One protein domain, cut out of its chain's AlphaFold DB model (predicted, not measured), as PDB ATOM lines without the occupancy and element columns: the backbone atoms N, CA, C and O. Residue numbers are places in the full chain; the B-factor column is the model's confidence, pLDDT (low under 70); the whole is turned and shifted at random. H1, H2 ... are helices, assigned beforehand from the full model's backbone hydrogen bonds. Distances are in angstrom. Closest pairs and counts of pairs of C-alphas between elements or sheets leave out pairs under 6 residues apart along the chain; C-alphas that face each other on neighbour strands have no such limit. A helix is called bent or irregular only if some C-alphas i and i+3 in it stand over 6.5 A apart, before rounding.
ATOM      1  N   ASN A  59     227.004 194.268 193.686       57.66
ATOM      2  CA  ASN A  59     228.089 193.296 193.623       57.66
ATOM      3  C   ASN A  59     228.836 193.118 194.960       57.66
ATOM      4  O   ASN A  59     229.171 191.995 195.302       57.66
ATOM      5  N   ILE A  60     229.032 194.186 195.741       62.91
ATOM      6  CA  ILE A  60     229.675 194.140 197.067       62.91
ATOM      7  C   ILE A  60     228.753 193.460 198.088       62.91
ATOM      8  O   ILE A  60     229.207 192.639 198.878       62.91
ATOM      9  N   VAL A  61     227.449 193.773 198.057       62.75
ATOM     10  CA  VAL A  61     226.440 193.122 198.918       62.75
ATOM     11  C   VAL A  61     226.374 191.623 198.614       62.75
ATOM     12  O   VAL A  61     226.380 190.811 199.535       62.75
ATOM     13  N   LYS A  62     226.371 191.254 197.327       63.81
ATOM     14  CA  LYS A  62     226.389 189.855 196.877       63.81
ATOM     15  C   LYS A  62     227.643 189.112 197.333       63.81
ATOM     16  O   LYS A  62     227.514 188.063 197.949       63.81
ATOM     17  N   GLU A  63     228.827 189.678 197.099       71.81
ATOM     18  CA  GLU A  63     230.102 189.068 197.499       71.81
ATOM     19  C   GLU A  63     230.158 188.821 199.015       71.81
ATOM     20  O   GLU A  63     230.507 187.732 199.468       71.81
ATOM     21  N   LYS A  64     229.733 189.804 199.821       73.75
ATOM     22  CA  LYS A  64     229.676 189.657 201.281       73.75
ATOM     23  C   LYS A  64     228.643 188.622 201.737       73.75
ATOM     24  O   LYS A  64     228.927 187.862 202.662       73.75
ATOM     25  N   ALA A  65     227.475 188.561 201.097       72.50
ATOM     26  CA  ALA A  65     226.449 187.567 201.409       72.50
ATOM     27  C   ALA A  65     226.909 186.135 201.078       72.50
ATOM     28  O   ALA A  65     226.630 185.208 201.837       72.50
ATOM     29  N   GLU A  66     227.658 185.952 199.986       75.50
ATOM     30  CA  GLU A  66     228.260 184.665 199.612       75.50
ATOM     31  C   GLU A  66     229.321 184.215 200.624       75.50
ATOM     32  O   GLU A  66     229.304 183.060 201.053       75.50
ATOM     33  N   ILE A  67     230.196 185.128 201.064       79.81
ATOM     34  CA  ILE A  67     231.183 184.849 202.121       79.81
ATOM     35  C   ILE A  67     230.476 184.419 203.408       79.81
ATOM     36  O   ILE A  67     230.847 183.408 204.003       79.81
ATOM     37  N   LEU A  68     229.444 185.155 203.824       77.50
ATOM     38  CA  LEU A  68     228.694 184.844 205.035       77.50
ATOM     39  C   LEU A  68     228.017 183.470 204.951       77.50
ATOM     40  O   LEU A  68     228.144 182.664 205.869       77.50
ATOM     41  N   SER A  69     227.352 183.184 203.830       74.88
ATOM     42  CA  SER A  69     226.721 181.887 203.570       74.88
ATOM     43  C   SER A  69     227.734 180.737 203.634       74.88
ATOM     44  O   SER A  69     227.493 179.721 204.288       74.88
ATOM     45  N   HIS A  70     228.918 180.914 203.039       81.25
ATOM     46  CA  HIS A  70     229.987 179.918 203.087       81.25
ATOM     47  C   HIS A  70     230.469 179.626 204.519       81.25
ATOM     48  O   HIS A  70     230.565 178.461 204.907       81.25
ATOM     49  N   GLU A  71     230.742 180.656 205.326       81.62
ATOM     50  CA  GLU A  71     231.199 180.478 206.714       81.62
ATOM     51  C   GLU A  71     230.123 179.827 207.600       81.62
ATOM     52  O   GLU A  71     230.430 178.967 208.430       81.62
ATOM     53  N   LEU A  72     228.846 180.163 207.382       76.62
ATOM     54  CA  LEU A  72     227.717 179.533 208.071       76.62
ATOM     55  C   LEU A  72     227.613 178.031 207.761       76.62
ATOM     56  O   LEU A  72     227.411 177.224 208.674       76.62
ATOM     57  N   ARG A  73     227.820 177.631 206.498       76.25
ATOM     58  CA  ARG A  73     227.874 176.210 206.103       76.25
ATOM     59  C   ARG A  73     229.008 175.475 206.796       76.25
ATOM     60  O   ARG A  73     228.796 174.374 207.304       76.25
ATOM     61  N   GLN A  74     230.201 176.068 206.815       79.81
ATOM     62  CA  GLN A  74     231.363 175.449 207.446       79.81
ATOM     63  C   GLN A  74     231.152 175.255 208.946       79.81
ATOM     64  O   GLN A  74     231.341 174.143 209.435       79.81
ATOM     65  N   SER A  75     230.676 176.291 209.643       75.81
ATOM     66  CA  SER A  75     230.379 176.236 211.078       75.81
ATOM     67  C   SER A  75     229.393 175.114 211.420       75.81
ATOM     68  O   SER A  75     229.621 174.324 212.335       75.81
ATOM     69  N   ARG A  76     228.338 174.955 210.612       74.44
ATOM     70  CA  ARG A  76     227.361 173.870 210.773       74.44
ATOM     71  C   ARG A  76     227.971 172.480 210.585       74.44
ATOM     72  O   ARG A  76     227.698 171.590 211.382       74.44
ATOM     73  N   VAL A  77     228.745 172.271 209.518       74.69
ATOM     74  CA  VAL A  77     229.340 170.956 209.211       74.69
ATOM     75  C   VAL A  77     230.394 170.572 210.251       74.69
ATOM     76  O   VAL A  77     230.514 169.402 210.602       74.69
ATOM     77  N   GLN A  78     231.156 171.551 210.736       78.06
ATOM     78  CA  GLN A  78     232.267 171.337 211.662       78.06
ATOM     79  C   GLN A  78     231.831 171.331 213.136       78.06
ATOM     80  O   GLN A  78     232.542 170.788 213.977       78.06
ATOM     81  N   GLY A  79     230.660 171.895 213.451       69.50
ATOM     82  CA  GLY A  79     230.111 171.953 214.807       69.50
ATOM     83  C   GLY A  79     230.767 173.002 215.713       69.50
ATOM     84  O   GLY A  79     230.572 172.950 216.926       69.50
ATOM     85  N   TYR A  80     231.548 173.936 215.158       71.88
ATOM     86  CA  TYR A  80     232.171 175.040 215.894       71.88
ATOM     87  C   TYR A  80     232.222 176.325 215.054       71.88
ATOM     88  O   TYR A  80     232.309 176.277 213.829       71.88
ATOM     89  N   HIS A  81     232.203 177.482 215.723       73.44
ATOM     90  CA  HIS A  81     232.301 178.788 215.066       73.44
ATOM     91  C   HIS A  81     233.710 179.019 214.506       73.44
ATOM     92  O   HIS A  81     234.695 178.891 215.233       73.44
ATOM     93  N   THR A  82     233.813 179.391 213.227       78.50
ATOM     94  CA  THR A  82     235.087 179.830 212.639       78.50
ATOM     95  C   THR A  82     235.437 181.235 213.140       78.50
ATOM     96  O   THR A  82     234.544 182.055 213.366       78.50
ATOM     97  N   ASP A  83     236.728 181.559 213.271       82.31
ATOM     98  CA  ASP A  83     237.173 182.914 213.656       82.31
ATOM     99  C   ASP A  83     236.618 183.986 212.705       82.31
ATOM    100  O   ASP A  83     236.264 185.093 213.109       82.31
ATOM    101  N   ARG A  84     236.502 183.634 211.420       81.88
ATOM    102  CA  ARG A  84     235.945 184.500 210.384       81.88
ATOM    103  C   ARG A  84     234.441 184.696 210.543       81.88
ATOM    104  O   ARG A  84     233.972 185.815 210.366       81.88
ATOM    105  N   LEU A  85     233.696 183.658 210.926       80.31
ATOM    106  CA  LEU A  85     232.288 183.800 211.294       80.31
ATOM    107  C   LEU A  85     232.130 184.697 212.527       80.31
ATOM    108  O   LEU A  85     231.258 185.555 212.518       80.31
ATOM    109  N   GLY A  86     232.996 184.561 213.537       81.50
ATOM    110  CA  GLY A  86     233.006 185.445 214.709       81.50
ATOM    111  C   GLY A  86     233.168 186.921 214.333       81.50
ATOM    112  O   GLY A  86     232.371 187.752 214.754       81.50
ATOM    113  N   GLN A  87     234.114 187.238 213.443       82.62
ATOM    114  CA  GLN A  87     234.304 188.605 212.936       82.62
ATOM    115  C   GLN A  87     233.076 189.140 212.188       82.62
ATOM    116  O   GLN A  87     232.711 190.300 212.358       82.62
ATOM    117  N   LEU A  88     232.426 188.302 211.371       78.31
ATOM    118  CA  LEU A  88     231.212 188.684 210.644       78.31
ATOM    119  C   LEU A  88     230.031 188.897 211.601       78.31
ATOM    120  O   LEU A  88     229.228 189.803 211.394       78.31
ATOM    121  N   VAL A  89     229.928 188.092 212.659       80.25
ATOM    122  CA  VAL A  89     228.927 188.275 213.716       80.25
ATOM    123  C   VAL A  89     229.174 189.583 214.461       80.25
ATOM    124  O   VAL A  89     228.232 190.350 214.637       80.25
ATOM    125  N   ASP A  90     230.415 189.899 214.827       80.75
ATOM    126  CA  ASP A  90     230.744 191.166 215.491       80.75
ATOM    127  C   ASP A  90     230.475 192.384 214.588       80.75
ATOM    128  O   ASP A  90     230.023 193.426 215.066       80.75
ATOM    129  N   GLU A  91     230.720 192.259 213.279       75.94
ATOM    130  CA  GLU A  91     230.474 193.322 212.295       75.94
ATOM    131  C   GLU A  91     228.974 193.543 212.032       75.94
ATOM    132  O   GLU A  91     228.555 194.682 211.809       75.94
ATOM    133  N   TYR A  92     228.167 192.476 212.048       73.69
ATOM    134  CA  TYR A  92     226.779 192.511 211.570       73.69
ATOM    135  C   TYR A  92     225.703 192.277 212.634       73.69
ATOM    136  O   TYR A  92     224.522 192.413 212.319       73.69
ATOM    137  N   SER A  93     226.061 191.965 213.881       76.06
ATOM    138  CA  SER A  93     225.081 191.808 214.963       76.06
ATOM    139  C   SER A  93     224.256 193.073 215.154       76.06
ATOM    140  O   SER A  93     224.794 194.182 215.245       76.06
ATOM    141  N   LEU A  94     222.936 192.912 215.269       69.69
ATOM    142  CA  LEU A  94     222.055 194.052 215.477       69.69
ATOM    143  C   LEU A  94     222.227 194.576 216.916       69.69
ATOM    144  O   LEU A  94     222.059 193.816 217.879       69.69
ATOM    145  N   PRO A  95     222.554 195.867 217.115       71.56
ATOM    146  CA  PRO A  95     222.620 196.442 218.448       71.56
ATOM    147  C   PRO A  95     221.272 196.331 219.161       71.56
ATOM    148  O   PRO A  95     220.234 196.625 218.575       71.56
ATOM    149  N   ARG A  96     221.285 196.021 220.463       69.62
ATOM    150  CA  ARG A  96     220.056 195.844 221.263       69.62
ATOM    151  C   ARG A  96     219.062 197.008 221.181       69.62
ATOM    152  O   ARG A  96     217.867 196.783 221.136       69.62
ATOM    153  N   HIS A  97     219.540 198.249 221.106       68.25
ATOM    154  CA  HIS A  97     218.671 199.430 221.001       68.25
ATOM    155  C   HIS A  97     217.989 199.597 219.630       68.25
ATOM    156  O   HIS A  97     217.170 200.498 219.472       68.25
ATOM    157  N   LEU A  98     218.369 198.787 218.637       66.69
ATOM    158  CA  LEU A  98     217.765 198.748 217.304       66.69
ATOM    159  C   LEU A  98     216.886 197.507 217.094       66.69
ATOM    160  O   LEU A  98     216.207 197.422 216.076       66.69
ATOM    161  N   GLN A  99     216.867 196.561 218.039       69.25
ATOM    162  CA  GLN A  99     215.932 195.437 218.006       69.25
ATOM    163  C   GLN A  99     214.497 195.958 218.162       69.25
ATOM    164  O   GLN A  99     214.234 196.829 218.990       69.25
ATOM    165  N   GLY A 100     213.571 195.459 217.341       62.72
ATOM    166  CA  GLY A 100     212.167 195.892 217.359       62.72
ATOM    167  C   GLY A 100     211.903 197.283 216.767       62.72
ATOM    168  O   GLY A 100     210.751 197.712 216.730       62.72
ATOM    169  N   VAL A 101     212.931 197.984 216.274       63.41
ATOM    170  CA  VAL A 101     212.748 199.198 215.467       63.41
ATOM    171  C   VAL A 101     212.274 198.787 214.077       63.41
ATOM    172  O   VAL A 101     212.849 197.884 213.468       63.41
ATOM    173  N   GLU A 102     211.239 199.456 213.565       60.41
ATOM    174  CA  GLU A 102     210.767 199.232 212.197       60.41
ATOM    175  C   GLU A 102     211.934 199.375 211.201       60.41
ATOM    176  O   GLU A 102     212.657 200.381 211.255       60.41
ATOM    177  N   PRO A 103     212.141 198.409 210.284       55.53
ATOM    178  CA  PRO A 103     213.270 198.418 209.354       55.53
ATOM    179  C   PRO A 103     213.431 199.733 208.575       55.53
ATOM    180  O   PRO A 103     214.546 200.195 208.337       55.53
ATOM    181  N   GLU A 104     212.325 200.396 208.232       51.56
ATOM    182  CA  GLU A 104     212.300 201.677 207.519       51.56
ATOM    183  C   GLU A 104     212.924 202.844 208.312       51.56
ATOM    184  O   GLU A 104     213.407 203.822 207.721       51.56
ATOM    185  N   LEU A 105     212.931 202.747 209.644       56.09
ATOM    186  CA  LEU A 105     213.462 203.750 210.567       56.09
ATOM    187  C   LEU A 105     214.935 203.503 210.933       56.09
ATOM    188  O   LEU A 105     215.549 204.358 211.580       56.09
ATOM    189  N   LEU A 106     215.533 202.394 210.477       57.91
ATOM    190  CA  LEU A 106     216.933 202.080 210.751       57.91
ATOM    191  C   LEU A 106     217.901 203.101 210.096       57.91
ATOM    192  O   LEU A 106     217.692 203.567 208.958       57.91
ATOM    193  N   PRO A 107     218.988 203.492 210.799       56.53
ATOM    194  CA  PRO A 107     220.057 204.307 210.224       56.53
ATOM    195  C   PRO A 107     220.739 203.597 209.045       56.53
ATOM    196  O   PRO A 107     220.876 202.381 209.038       56.53
ATOM    197  N   GLU A 108     221.239 204.358 208.067       50.09
ATOM    198  CA  GLU A 108     221.730 203.786 206.802       50.09
ATOM    199  C   GLU A 108     222.960 202.845 206.822       50.09
ATOM    200  O   GLU A 108     223.102 202.163 205.818       50.09
ATOM    201  N   PRO A 109     223.804 202.659 207.867       53.38
ATOM    202  CA  PRO A 109     224.695 201.488 207.854       53.38
ATOM    203  C   PRO A 109     223.942 200.175 208.120       53.38
ATOM    204  O   PRO A 109     224.381 199.123 207.673       53.38
ATOM    205  N   TYR A 110     222.805 200.219 208.822       56.00
ATOM    206  CA  TYR A 110     222.041 199.022 209.182       56.00
ATOM    207  C   TYR A 110     221.113 198.561 208.060       56.00
ATOM    208  O   TYR A 110     220.764 197.390 208.020       56.00
ATOM    209  N   ASP A 111     220.766 199.439 207.120       58.34
ATOM    210  CA  ASP A 111     219.955 199.099 205.945       58.34
ATOM    211  C   ASP A 111     220.704 198.122 205.013       58.34
ATOM    212  O   ASP A 111     220.234 197.017 204.736       58.34
ATOM    213  N   ASP A 112     221.947 198.463 204.649       65.06
ATOM    214  CA  ASP A 112     222.815 197.611 203.823       65.06
ATOM    215  C   ASP A 112     223.195 196.303 204.540       65.06
ATOM    216  O   ASP A 112     223.184 195.231 203.932       65.06
ATOM    217  N   ILE A 113     223.496 196.361 205.845       65.56
ATOM    218  CA  ILE A 113     223.838 195.179 206.656       65.56
ATOM    219  C   ILE A 113     222.653 194.216 206.754       65.56
ATOM    220  O   ILE A 113     222.815 193.019 206.511       65.56
ATOM    221  N   THR A 114     221.454 194.724 207.051       67.62
ATOM    222  CA  THR A 114     220.247 193.887 207.142       67.62
ATOM    223  C   THR A 114     219.953 193.225 205.792       67.62
ATOM    224  O   THR A 114     219.530 192.071 205.742       67.62
ATOM    225  N   CYS A 115     220.284 193.902 204.690       71.94
ATOM    226  CA  CYS A 115     220.215 193.344 203.345       71.94
ATOM    227  C   CYS A 115     221.160 192.165 203.105       71.94
ATOM    228  O   CYS A 115     220.746 191.136 202.559       71.94
ATOM    229  N   ILE A 116     222.428 192.315 203.508       73.25
ATOM    230  CA  ILE A 116     223.460 191.275 203.392       73.25
ATOM    231  C   ILE A 116     223.054 190.057 204.221       73.25
ATOM    232  O   ILE A 116     223.044 188.941 203.698       73.25
ATOM    233  N   LEU A 117     222.660 190.278 205.481       72.12
ATOM    234  CA  LEU A 117     222.218 189.222 206.391       72.12
ATOM    235  C   LEU A 117     220.990 188.490 205.853       72.12
ATOM    236  O   LEU A 117     220.990 187.262 205.800       72.12
ATOM    237  N   CYS A 118     219.971 189.229 205.407       75.06
ATOM    238  CA  CYS A 118     218.766 188.629 204.849       75.06
ATOM    239  C   CYS A 118     219.081 187.798 203.603       75.06
ATOM    240  O   CYS A 118     218.648 186.654 203.498       75.06
ATOM    241  N   SER A 119     219.871 188.342 202.675       75.31
ATOM    242  CA  SER A 119     220.200 187.647 201.427       75.31
ATOM    243  C   SER A 119     220.986 186.362 201.694       75.31
ATOM    244  O   SER A 119     220.673 185.320 201.119       75.31
ATOM    245  N   ALA A 120     221.969 186.415 202.599       73.81
ATOM    246  CA  ALA A 120     222.745 185.246 203.006       73.81
ATOM    247  C   ALA A 120     221.869 184.196 203.701       73.81
ATOM    248  O   ALA A 120     221.940 183.016 203.359       73.81
ATOM    249  N   ALA A 121     221.005 184.629 204.626       75.12
ATOM    250  CA  ALA A 121     220.087 183.751 205.339       75.12
ATOM    251  C   ALA A 121     219.115 183.065 204.377       75.12
ATOM    252  O   ALA A 121     218.976 181.851 204.436       75.12
ATOM    253  N   VAL A 122     218.496 183.805 203.454       76.62
ATOM    254  CA  VAL A 122     217.552 183.253 202.473       76.62
ATOM    255  C   VAL A 122     218.229 182.221 201.573       76.62
ATOM    256  O   VAL A 122     217.690 181.130 201.409       76.62
ATOM    257  N   VAL A 123     219.413 182.514 201.026       72.88
ATOM    258  CA  VAL A 123     220.159 181.550 200.194       72.88
ATOM    259  C   VAL A 123     220.481 180.282 200.983       72.88
ATOM    260  O   VAL A 123     220.256 179.178 200.493       72.88
ATOM    261  N   GLU A 124     220.965 180.427 202.213       72.44
ATOM    262  CA  GLU A 124     221.344 179.293 203.052       72.44
ATOM    263  C   GLU A 124     220.131 178.436 203.442       72.44
ATOM    264  O   GLU A 124     220.129 177.225 203.230       72.44
ATOM    265  N   VAL A 125     219.064 179.072 203.927       73.19
ATOM    266  CA  VAL A 125     217.768 178.462 204.275       73.19
ATOM    267  C   VAL A 125     217.203 177.666 203.092       73.19
ATOM    268  O   VAL A 125     216.804 176.509 203.255       73.19
ATOM    269  N   LEU A 126     217.227 178.236 201.886       72.62
ATOM    270  CA  LEU A 126     216.726 177.578 200.680       72.62
ATOM    271  C   LEU A 126     217.608 176.406 200.226       72.62
ATOM    272  O   LEU A 126     217.071 175.365 199.841       72.62
ATOM    273  N   ASP A 127     218.933 176.528 200.302       71.19
ATOM    274  CA  ASP A 127     219.854 175.455 199.912       71.19
ATOM    275  C   ASP A 127     219.734 174.227 200.825       71.19
ATOM    276  O   ASP A 127     219.715 173.094 200.337       71.19
ATOM    277  N   ILE A 128     219.572 174.421 202.135       68.50
ATOM    278  CA  ILE A 128     219.365 173.324 203.101       68.50
ATOM    279  C   ILE A 128     218.061 172.601 202.816       68.50
ATOM    280  O   ILE A 128     217.999 171.366 202.810       68.50
ATOM    281  N   TYR A 129     217.009 173.382 202.577       73.75
ATOM    282  CA  TYR A 129     215.723 172.826 202.228       73.75
ATOM    283  C   TYR A 129     215.817 172.018 200.925       73.75
ATOM    284  O   TYR A 129     215.259 170.927 200.831       73.75
ATOM    285  N   ASN A 130     216.570 172.492 199.932       71.19
ATOM    286  CA  ASN A 130     216.743 171.786 198.664       71.19
ATOM    287  C   ASN A 130     217.536 170.478 198.774       71.19
ATOM    288  O   ASN A 130     217.253 169.562 198.005       71.19
ATOM    289  N   GLN A 131     218.463 170.357 199.727       72.25
ATOM    290  CA  GLN A 131     219.267 169.144 199.909       72.25
ATOM    291  C   GLN A 131     218.485 168.002 200.569       72.25
ATOM    292  O   GLN A 131     218.529 166.875 200.084       72.25
ATOM    293  N   ASN A 132     217.751 168.291 201.650       70.62
ATOM    294  CA  ASN A 132     217.161 167.246 202.500       70.62
ATOM    295  C   ASN A 132     215.634 167.313 202.616       70.62
ATOM    296  O   ASN A 132     215.042 166.434 203.239       70.62
ATOM    297  N   LYS A 133     214.994 168.364 202.077       76.50
ATOM    298  CA  LYS A 133     213.543 168.622 202.174       76.50
ATOM    299  C   LYS A 133     212.995 168.479 203.603       76.50
ATOM    300  O   LYS A 133     211.858 168.073 203.811       76.50
ATOM    301  N   SER A 134     213.819 168.820 204.596       86.19
ATOM    302  CA  SER A 134     213.498 168.686 206.017       86.19
ATOM    303  C   SER A 134     213.093 170.037 206.599       86.19
ATOM    304  O   SER A 134     213.901 170.966 206.661       86.19
ATOM    305  N   ALA A 135     211.838 170.134 207.045       85.75
ATOM    306  CA  ALA A 135     211.327 171.309 207.747       85.75
ATOM    307  C   ALA A 135     212.027 171.517 209.103       85.75
ATOM    308  O   ALA A 135     212.319 172.649 209.472       85.75
ATOM    309  N   ASP A 136     212.387 170.441 209.807       87.00
ATOM    310  CA  ASP A 136     213.083 170.529 211.098       87.00
ATOM    311  C   ASP A 136     214.507 171.073 210.953       87.00
ATOM    312  O   ASP A 136     214.969 171.880 211.768       87.00
ATOM    313  N   ALA A 137     215.204 170.676 209.881       82.31
ATOM    314  CA  ALA A 137     216.507 171.237 209.546       82.31
ATOM    315  C   ALA A 137     216.397 172.729 209.200       82.31
ATOM    316  O   ALA A 137     217.243 173.520 209.618       82.31
ATOM    317  N   LEU A 138     215.339 173.118 208.481       83.38
ATOM    318  CA  LEU A 138     215.054 174.511 208.144       83.38
ATOM    319  C   LEU A 138     214.818 175.359 209.400       83.38
ATOM    320  O   LEU A 138     215.470 176.385 209.591       83.38
ATOM    321  N   ARG A 139     213.936 174.876 210.281       88.69
ATOM    322  CA  ARG A 139     213.594 175.484 211.568       88.69
ATOM    323  C   ARG A 139     214.835 175.714 212.425       88.69
ATOM    324  O   ARG A 139     215.092 176.833 212.857       88.69
ATOM    325  N   SER A 140     215.621 174.659 212.638       86.19
ATOM    326  CA  SER A 140     216.792 174.693 213.525       86.19
ATOM    327  C   SER A 140     217.815 175.734 213.078       86.19
ATOM    328  O   SER A 140     218.369 176.465 213.894       86.19
ATOM    329  N   VAL A 141     218.034 175.842 211.769       80.62
ATOM    330  CA  VAL A 141     219.004 176.782 211.199       80.62
ATOM    331  C   VAL A 141     218.496 178.205 211.280       80.62
ATOM    332  O   VAL A 141     219.254 179.095 211.645       80.62
ATOM    333  N   ALA A 142     217.226 178.433 210.948       84.19
ATOM    334  CA  ALA A 142     216.649 179.764 211.017       84.19
ATOM    335  C   ALA A 142     216.692 180.315 212.456       84.19
ATOM    336  O   ALA A 142     217.070 181.469 212.653       84.19
ATOM    337  N   ILE A 143     216.421 179.468 213.460       87.31
ATOM    338  CA  ILE A 143     216.580 179.811 214.883       87.31
ATOM    339  C   ILE A 143     218.045 180.122 215.210       87.31
ATOM    340  O   ILE A 143     218.336 181.174 215.776       87.31
ATOM    341  N   GLN A 144     218.982 179.252 214.813       84.00
ATOM    342  CA  GLN A 144     220.411 179.465 215.062       84.00
ATOM    343  C   GLN A 144     220.920 180.772 214.454       84.00
ATOM    344  O   GLN A 144     221.651 181.498 215.120       84.00
ATOM    345  N   LEU A 145     220.523 181.100 213.223       80.19
ATOM    346  CA  LEU A 145     220.882 182.363 212.578       80.19
ATOM    347  C   LEU A 145     220.298 183.555 213.341       80.19
ATOM    348  O   LEU A 145     221.021 184.504 213.633       80.19
ATOM    349  N   CYS A 146     219.022 183.489 213.722       85.00
ATOM    350  CA  CYS A 146     218.364 184.557 214.473       85.00
ATOM    351  C   CYS A 146     219.090 184.878 215.792       85.00
ATOM    352  O   CYS A 146     219.357 186.047 216.080       85.00
ATOM    353  N   ILE A 147     219.485 183.841 216.536       86.25
ATOM    354  CA  ILE A 147     220.220 183.976 217.802       86.25
ATOM    355  C   ILE A 147     221.660 184.442 217.555       86.25
ATOM    356  O   ILE A 147     222.126 185.372 218.208       86.25
ATOM    357  N   THR A 148     222.359 183.838 216.586       82.00
ATOM    358  CA  THR A 148     223.777 184.128 216.295       82.00
ATOM    359  C   THR A 148     223.995 185.589 215.913       82.00
ATOM    360  O   THR A 148     224.973 186.187 216.342       82.00
ATOM    361  N   PHE A 149     223.076 186.184 215.146       79.31
ATOM    362  CA  PHE A 149     223.154 187.595 214.747       79.31
ATOM    363  C   PHE A 149     222.444 188.549 215.717       79.31
ATOM    364  O   PHE A 149     222.315 189.741 215.420       79.31
ATOM    365  N   ASN A 150     221.993 188.045 216.873       81.44
ATOM    366  CA  ASN A 150     221.301 188.821 217.897       81.44
ATOM    367  C   ASN A 150     220.132 189.637 217.301       81.44
ATOM    368  O   ASN A 150     220.001 190.839 217.548       81.44
ATOM    369  N   LEU A 151     219.303 189.001 216.465       79.12
ATOM    370  CA  LEU A 151     218.177 189.675 215.805       79.12
ATOM    371  C   LEU A 151     217.004 189.904 216.769       79.12
ATOM    372  O   LEU A 151     216.325 190.925 216.676       79.12
ATOM    373  N   ALA A 152     216.788 188.975 217.703       83.88
ATOM    374  CA  ALA A 152     215.793 189.051 218.769       83.88
ATOM    375  C   ALA A 152     216.201 188.156 219.958       83.88
ATOM    376  O   ALA A 152     217.239 187.491 219.903       83.88
ATOM    377  N   SER A 153     215.394 188.133 221.028       87.31
ATOM    378  CA  SER A 153     215.538 187.143 222.105       87.31
ATOM    379  C   SER A 153     215.313 185.720 221.577       87.31
ATOM    380  O   SER A 153     214.650 185.521 220.558       87.31
ATOM    381  N   GLU A 154     215.873 184.721 222.263       90.81
ATOM    382  CA  GLU A 154     215.752 183.308 221.876       90.81
ATOM    383  C   GLU A 154     214.286 182.870 221.736       90.81
ATOM    384  O   GLU A 154     213.919 182.292 220.712       90.81
ATOM    385  N   ASP A 155     213.434 183.235 222.695       90.19
ATOM    386  CA  ASP A 155     212.004 182.910 222.667       90.19
ATOM    387  C   ASP A 155     211.288 183.556 221.473       90.19
ATOM    388  O   ASP A 155     210.479 182.912 220.798       90.19
ATOM    389  N   VAL A 156     211.630 184.807 221.144       89.88
ATOM    390  CA  VAL A 156     211.086 185.498 219.966       89.88
ATOM    391  C   VAL A 156     211.575 184.842 218.674       89.88
ATOM    392  O   VAL A 156     210.774 184.646 217.761       89.88
ATOM    393  N   CYS A 157     212.854 184.462 218.593       91.00
ATOM    394  CA  CYS A 157     213.412 183.737 217.450       91.00
ATOM    395  C   CYS A 157     212.706 182.393 217.231       91.00
ATOM    396  O   CYS A 157     212.365 182.058 216.098       91.00
ATOM    397  N   ILE A 158     212.457 181.632 218.297       93.75
ATOM    398  CA  ILE A 158     211.713 180.371 218.220       93.75
ATOM    399  C   ILE A 158     210.281 180.639 217.747       93.75
ATOM    400  O   ILE A 158     209.838 180.047 216.764       93.75
ATOM    401  N   GLY A 159     209.580 181.574 218.393       91.50
ATOM    402  CA  GLY A 159     208.181 181.871 218.099       91.50
ATOM    403  C   GLY A 159     207.946 182.350 216.665       91.50
ATOM    404  O   GLY A 159     207.063 181.831 215.983       91.50
ATOM    405  N   ILE A 160     208.745 183.308 216.177       88.88
ATOM    406  CA  ILE A 160     208.566 183.865 214.828       88.88
ATOM    407  C   ILE A 160     208.858 182.830 213.737       88.88
ATOM    408  O   ILE A 160     208.145 182.776 212.736       88.88
ATOM    409  N   ILE A 161     209.874 181.984 213.935       89.94
ATOM    410  CA  ILE A 161     210.214 180.928 212.983       89.94
ATOM    411  C   ILE A 161     209.147 179.837 212.989       89.94
ATOM    412  O   ILE A 161     208.736 179.404 211.918       89.94
ATOM    413  N   ASP A 162     208.648 179.436 214.158       94.19
ATOM    414  CA  ASP A 162     207.626 178.391 214.267       94.19
ATOM    415  C   ASP A 162     206.309 178.797 213.610       94.19
ATOM    416  O   ASP A 162     205.700 177.998 212.900       94.19
ATOM    417  N   VAL A 163     205.901 180.056 213.790       92.69
ATOM    418  CA  VAL A 163     204.676 180.596 213.184       92.69
ATOM    419  C   VAL A 163     204.769 180.667 211.659       92.69
ATOM    420  O   VAL A 163     203.746 180.521 211.000       92.69
ATOM    421  N   HIS A 164     205.965 180.873 211.098       87.06
ATOM    422  CA  HIS A 164     206.164 181.077 209.656       87.06
ATOM    423  C   HIS A 164     206.824 179.900 208.923       87.06
ATOM    424  O   HIS A 164     207.103 179.989 207.723       87.06
ATOM    425  N   LEU A 165     207.101 178.792 209.617       87.12
ATOM    426  CA  LEU A 165     207.831 177.660 209.045       87.12
ATOM    427  C   LEU A 165     207.088 177.046 207.852       87.12
ATOM    428  O   LEU A 165     207.712 176.700 206.850       87.12
ATOM    429  N   ALA A 166     205.762 176.926 207.941       88.62
ATOM    430  CA  ALA A 166     204.948 176.333 206.886       88.62
ATOM    431  C   ALA A 166     204.981 177.176 205.600       88.62
ATOM    432  O   ALA A 166     205.160 176.640 204.505       88.62
ATOM    433  N   GLU A 167     204.872 178.496 205.727       84.31
ATOM    434  CA  GLU A 167     204.972 179.448 204.626       84.31
ATOM    435  C   GLU A 167     206.376 179.442 204.021       84.31
ATOM    436  O   GLU A 167     206.516 179.411 202.798       84.31
ATOM    437  N   ALA A 168     207.419 179.397 204.854       80.12
ATOM    438  CA  ALA A 168     208.799 179.297 204.390       80.12
ATOM    439  C   ALA A 168     209.030 178.013 203.573       80.12
ATOM    440  O   ALA A 168     209.606 178.070 202.484       80.12
ATOM    441  N   VAL A 169     208.524 176.865 204.041       84.56
ATOM    442  CA  VAL A 169     208.573 175.583 203.311       84.56
ATOM    443  C   VAL A 169     207.779 175.657 202.006       84.56
ATOM    444  O   VAL A 169     208.245 175.185 200.964       84.56
ATOM    445  N   TYR A 170     206.591 176.264 202.027       84.69
ATOM    446  CA  TYR A 170     205.779 176.446 200.828       84.69
ATOM    447  C   TYR A 170     206.522 177.267 199.770       84.69
ATOM    448  O   TYR A 170     206.632 176.828 198.623       84.69
ATOM    449  N   LEU A 171     207.087 178.412 200.158       79.31
ATOM    450  CA  LEU A 171     207.860 179.278 199.268       79.31
ATOM    451  C   LEU A 171     209.110 178.564 198.750       79.31
ATOM    452  O   LEU A 171     209.403 178.632 197.560       79.31
ATOM    453  N   ALA A 172     209.805 177.801 199.592       77.81
ATOM    454  CA  ALA A 172     210.976 177.048 199.161       77.81
ATOM    455  C   ALA A 172     210.654 176.000 198.071       77.81
ATOM    456  O   ALA A 172     211.478 175.777 197.179       77.81
ATOM    457  N   ASN A 173     209.457 175.399 198.109       80.94
ATOM    458  CA  ASN A 173     208.983 174.424 197.118       80.94
ATOM    459  C   ASN A 173     208.439 175.036 195.823       80.94
ATOM    460  O   ASN A 173     208.607 174.429 194.769       80.94
ATOM    461  N   HIS A 174     207.756 176.179 195.903       82.75
ATOM    462  CA  HIS A 174     206.937 176.684 194.792       82.75
ATOM    463  C   HIS A 174     207.465 177.977 194.172       82.75
ATOM    464  O   HIS A 174     207.117 178.285 193.036       82.75
ATOM    465  N   ALA A 175     208.288 178.742 194.892       77.69
ATOM    466  CA  ALA A 175     208.853 179.976 194.367       77.69
ATOM    467  C   ALA A 175     210.042 179.677 193.442       77.69
ATOM    468  O   ALA A 175     210.902 178.837 193.749       77.69
ATOM    469  N   ASP A 176     210.116 180.395 192.325       74.88
ATOM    470  CA  ASP A 176     211.304 180.400 191.478       74.88
ATOM    471  C   ASP A 176     212.458 181.177 192.140       74.88
ATOM    472  O   ASP A 176     212.298 181.865 193.154       74.88
ATOM    473  N   ASP A 177     213.663 181.048 191.586       66.62
ATOM    474  CA  ASP A 177     214.864 181.674 192.150       66.62
ATOM    475  C   ASP A 177     214.821 183.209 192.104       66.62
ATOM    476  O   ASP A 177     215.534 183.867 192.866       66.62
ATOM    477  N   ALA A 178     213.999 183.792 191.225       63.66
ATOM    478  CA  ALA A 178     213.767 185.232 191.168       63.66
ATOM    479  C   ALA A 178     212.898 185.693 192.352       63.66
ATOM    480  O   ALA A 178     213.289 186.598 193.090       63.66
ATOM    481  N   SER A 179     211.795 184.994 192.611       68.00
ATOM    482  CA  SER A 179     210.865 185.232 193.722       68.00
ATOM    483  C   SER A 179     211.530 185.001 195.078       68.00
ATOM    484  O   SER A 179     211.350 185.776 196.016       68.00
ATOM    485  N   LYS A 180     212.385 183.977 195.180       66.62
ATOM    486  CA  LYS A 180     213.201 183.706 196.375       66.62
ATOM    487  C   LYS A 180     214.111 184.884 196.734       66.62
ATOM    488  O   LYS A 180     214.257 185.203 197.907       66.62
ATOM    489  N   LYS A 181     214.667 185.591 195.745       59.34
ATOM    490  CA  LYS A 181     215.507 186.785 195.967       59.34
ATOM    491  C   LYS A 181     214.699 188.026 196.364       59.34
ATOM    492  O   LYS A 181     215.258 188.940 196.962       59.34
ATOM    493  N   GLN A 182     213.397 188.052 196.077       66.62
ATOM    494  CA  GLN A 182     212.493 189.134 196.480       66.62
ATOM    495  C   GLN A 182     212.022 189.022 197.937       66.62
ATOM    496  O   GLN A 182     211.480 189.990 198.468       66.62
ATOM    497  N   LEU A 183     212.273 187.891 198.614       71.62
ATOM    498  CA  LEU A 183     211.930 187.699 200.030       71.62
ATOM    499  C   LEU A 183     212.485 188.815 200.919       71.62
ATOM    500  O   LEU A 183     211.772 189.332 201.774       71.62
ATOM    501  N   CYS A 184     213.721 189.248 200.671       70.69
ATOM    502  CA  CYS A 184     214.299 190.353 201.427       70.69
ATOM    503  C   CYS A 184     213.595 191.684 201.150       70.69
ATOM    504  O   CYS A 184     213.401 192.455 202.079       70.69
ATOM    505  N   GLY A 185     213.106 191.919 199.931       64.31
ATOM    506  CA  GLY A 185     212.399 193.152 199.552       64.31
ATOM    507  C   GLY A 185     210.988 193.238 200.128       64.31
ATOM    508  O   GLY A 185     210.426 194.322 200.337       64.31
ATOM    509  N   LEU A 186     210.408 192.079 200.445       63.06
ATOM    510  CA  LEU A 186     209.123 191.991 201.125       63.06
ATOM    511  C   LEU A 186     209.194 192.510 202.566       63.06
ATOM    512  O   LEU A 186     208.225 193.111 203.026       63.06
ATOM    513  N   TYR A 187     210.322 192.348 203.251       58.69
ATOM    514  CA  TYR A 187     210.475 192.771 204.650       58.69
ATOM    515  C   TYR A 187     211.377 193.997 204.820       58.69
ATOM    516  O   TYR A 187     211.210 194.748 205.774       58.69
ATOM    517  N   LEU A 188     212.279 194.243 203.871       61.41
ATOM    518  CA  LEU A 188     213.256 195.324 203.894       61.41
ATOM    519  C   LEU A 188     213.089 196.141 202.614       61.41
ATOM    520  O   LEU A 188     213.461 195.716 201.523       61.41
TER     521      LEU A 188
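This is residues 59 to 188 of the 310 residues of the protein "(California timema) hypothetical protein" of Timema californicum (UniProt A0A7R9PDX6). One long helix, H3, runs through the middle, and shorter helices cross or fold back around it: H1 crosses it on one side with H2 folded back on H1, while H6 packs on it from roughly the opposite side. H4 folds back beside the far half of H3, and the bent helix H5 goes on from there, H5a packed on H4 and H5b crossing near the end of H3. The printed part has 130 residues with six named helices, H1 to H6 in that order, and no named strand; its class is all helix. It is compact, with a radius of gyration of the C-alphas of 14.1 A, and rounded, spanning 36 by 34 by 32 A.

Find C-alpha 59 at (228.089, 193.296, 193.623); from there H1, residues 59 to 78, runs 28.7 A. H2 follows at residues 83 to 92. Then find C-alpha 108 at (221.730, 203.786, 206.802), where H3 begins its 37.1 A to residue 132. H4 holds residues 135 to 148, 19.8 A long. H5, residues 154 to 174, was assigned as one helix by its hydrogen bonds but is bent: C-alphas 163 and 166 are 7.6 A apart. Its arms are H5a, residues 154 to 163, and H5b, residues 166 to 174, at a steep tilt of 55 degrees. H6, residues 177 to 187, ends with C-alpha 187 at (210.475, 192.771, 204.650); it is only just irregular, with C-alphas 181 and 184 6.6 A apart.

Start at the hub, H3. H1 touches it at a steep tilt of 48 degrees; their closest C-alphas, of Ala 65 and Ala 120, are 4.7 A apart. H2 touches H1, closest at Glu 71 and Leu 85, whose C-alphas are 5.8 A apart. H3 touches H4 with residues 121 to 129 alone, and the two are a hairpin at a shallow tilt of 25 degrees; the closest C-alphas, of Val 125 and Leu 138, are 6.2 A apart. H4 and H5a are a hairpin too, closest at the C-alphas of Ile 143 and Cys 157, 5.7 A. H5b touches H3 at the C-alphas of Ala 172 and Leu 126, 6.0 A. H6 touches H3, closest at the C-alphas of Cys 184 and Cys 118, 5.9 A. H1 and H6 are apart. Every O i to N i+4 pair is within hydrogen-bond range in H1, H2, H4, H5a and H5b, against 20 of 21 in H3 and 4 of 7 in H6.

The C-alphas farthest apart, of Pro 107 and Asn 132, are 38.0 A apart. The printed part has no cut. The link from H2 to H3, residues 93 to 107, is long; the others are tight. The mean pLDDT of the printed part is 75.1, and 36 residues are under 70, among them residues 96 to 114.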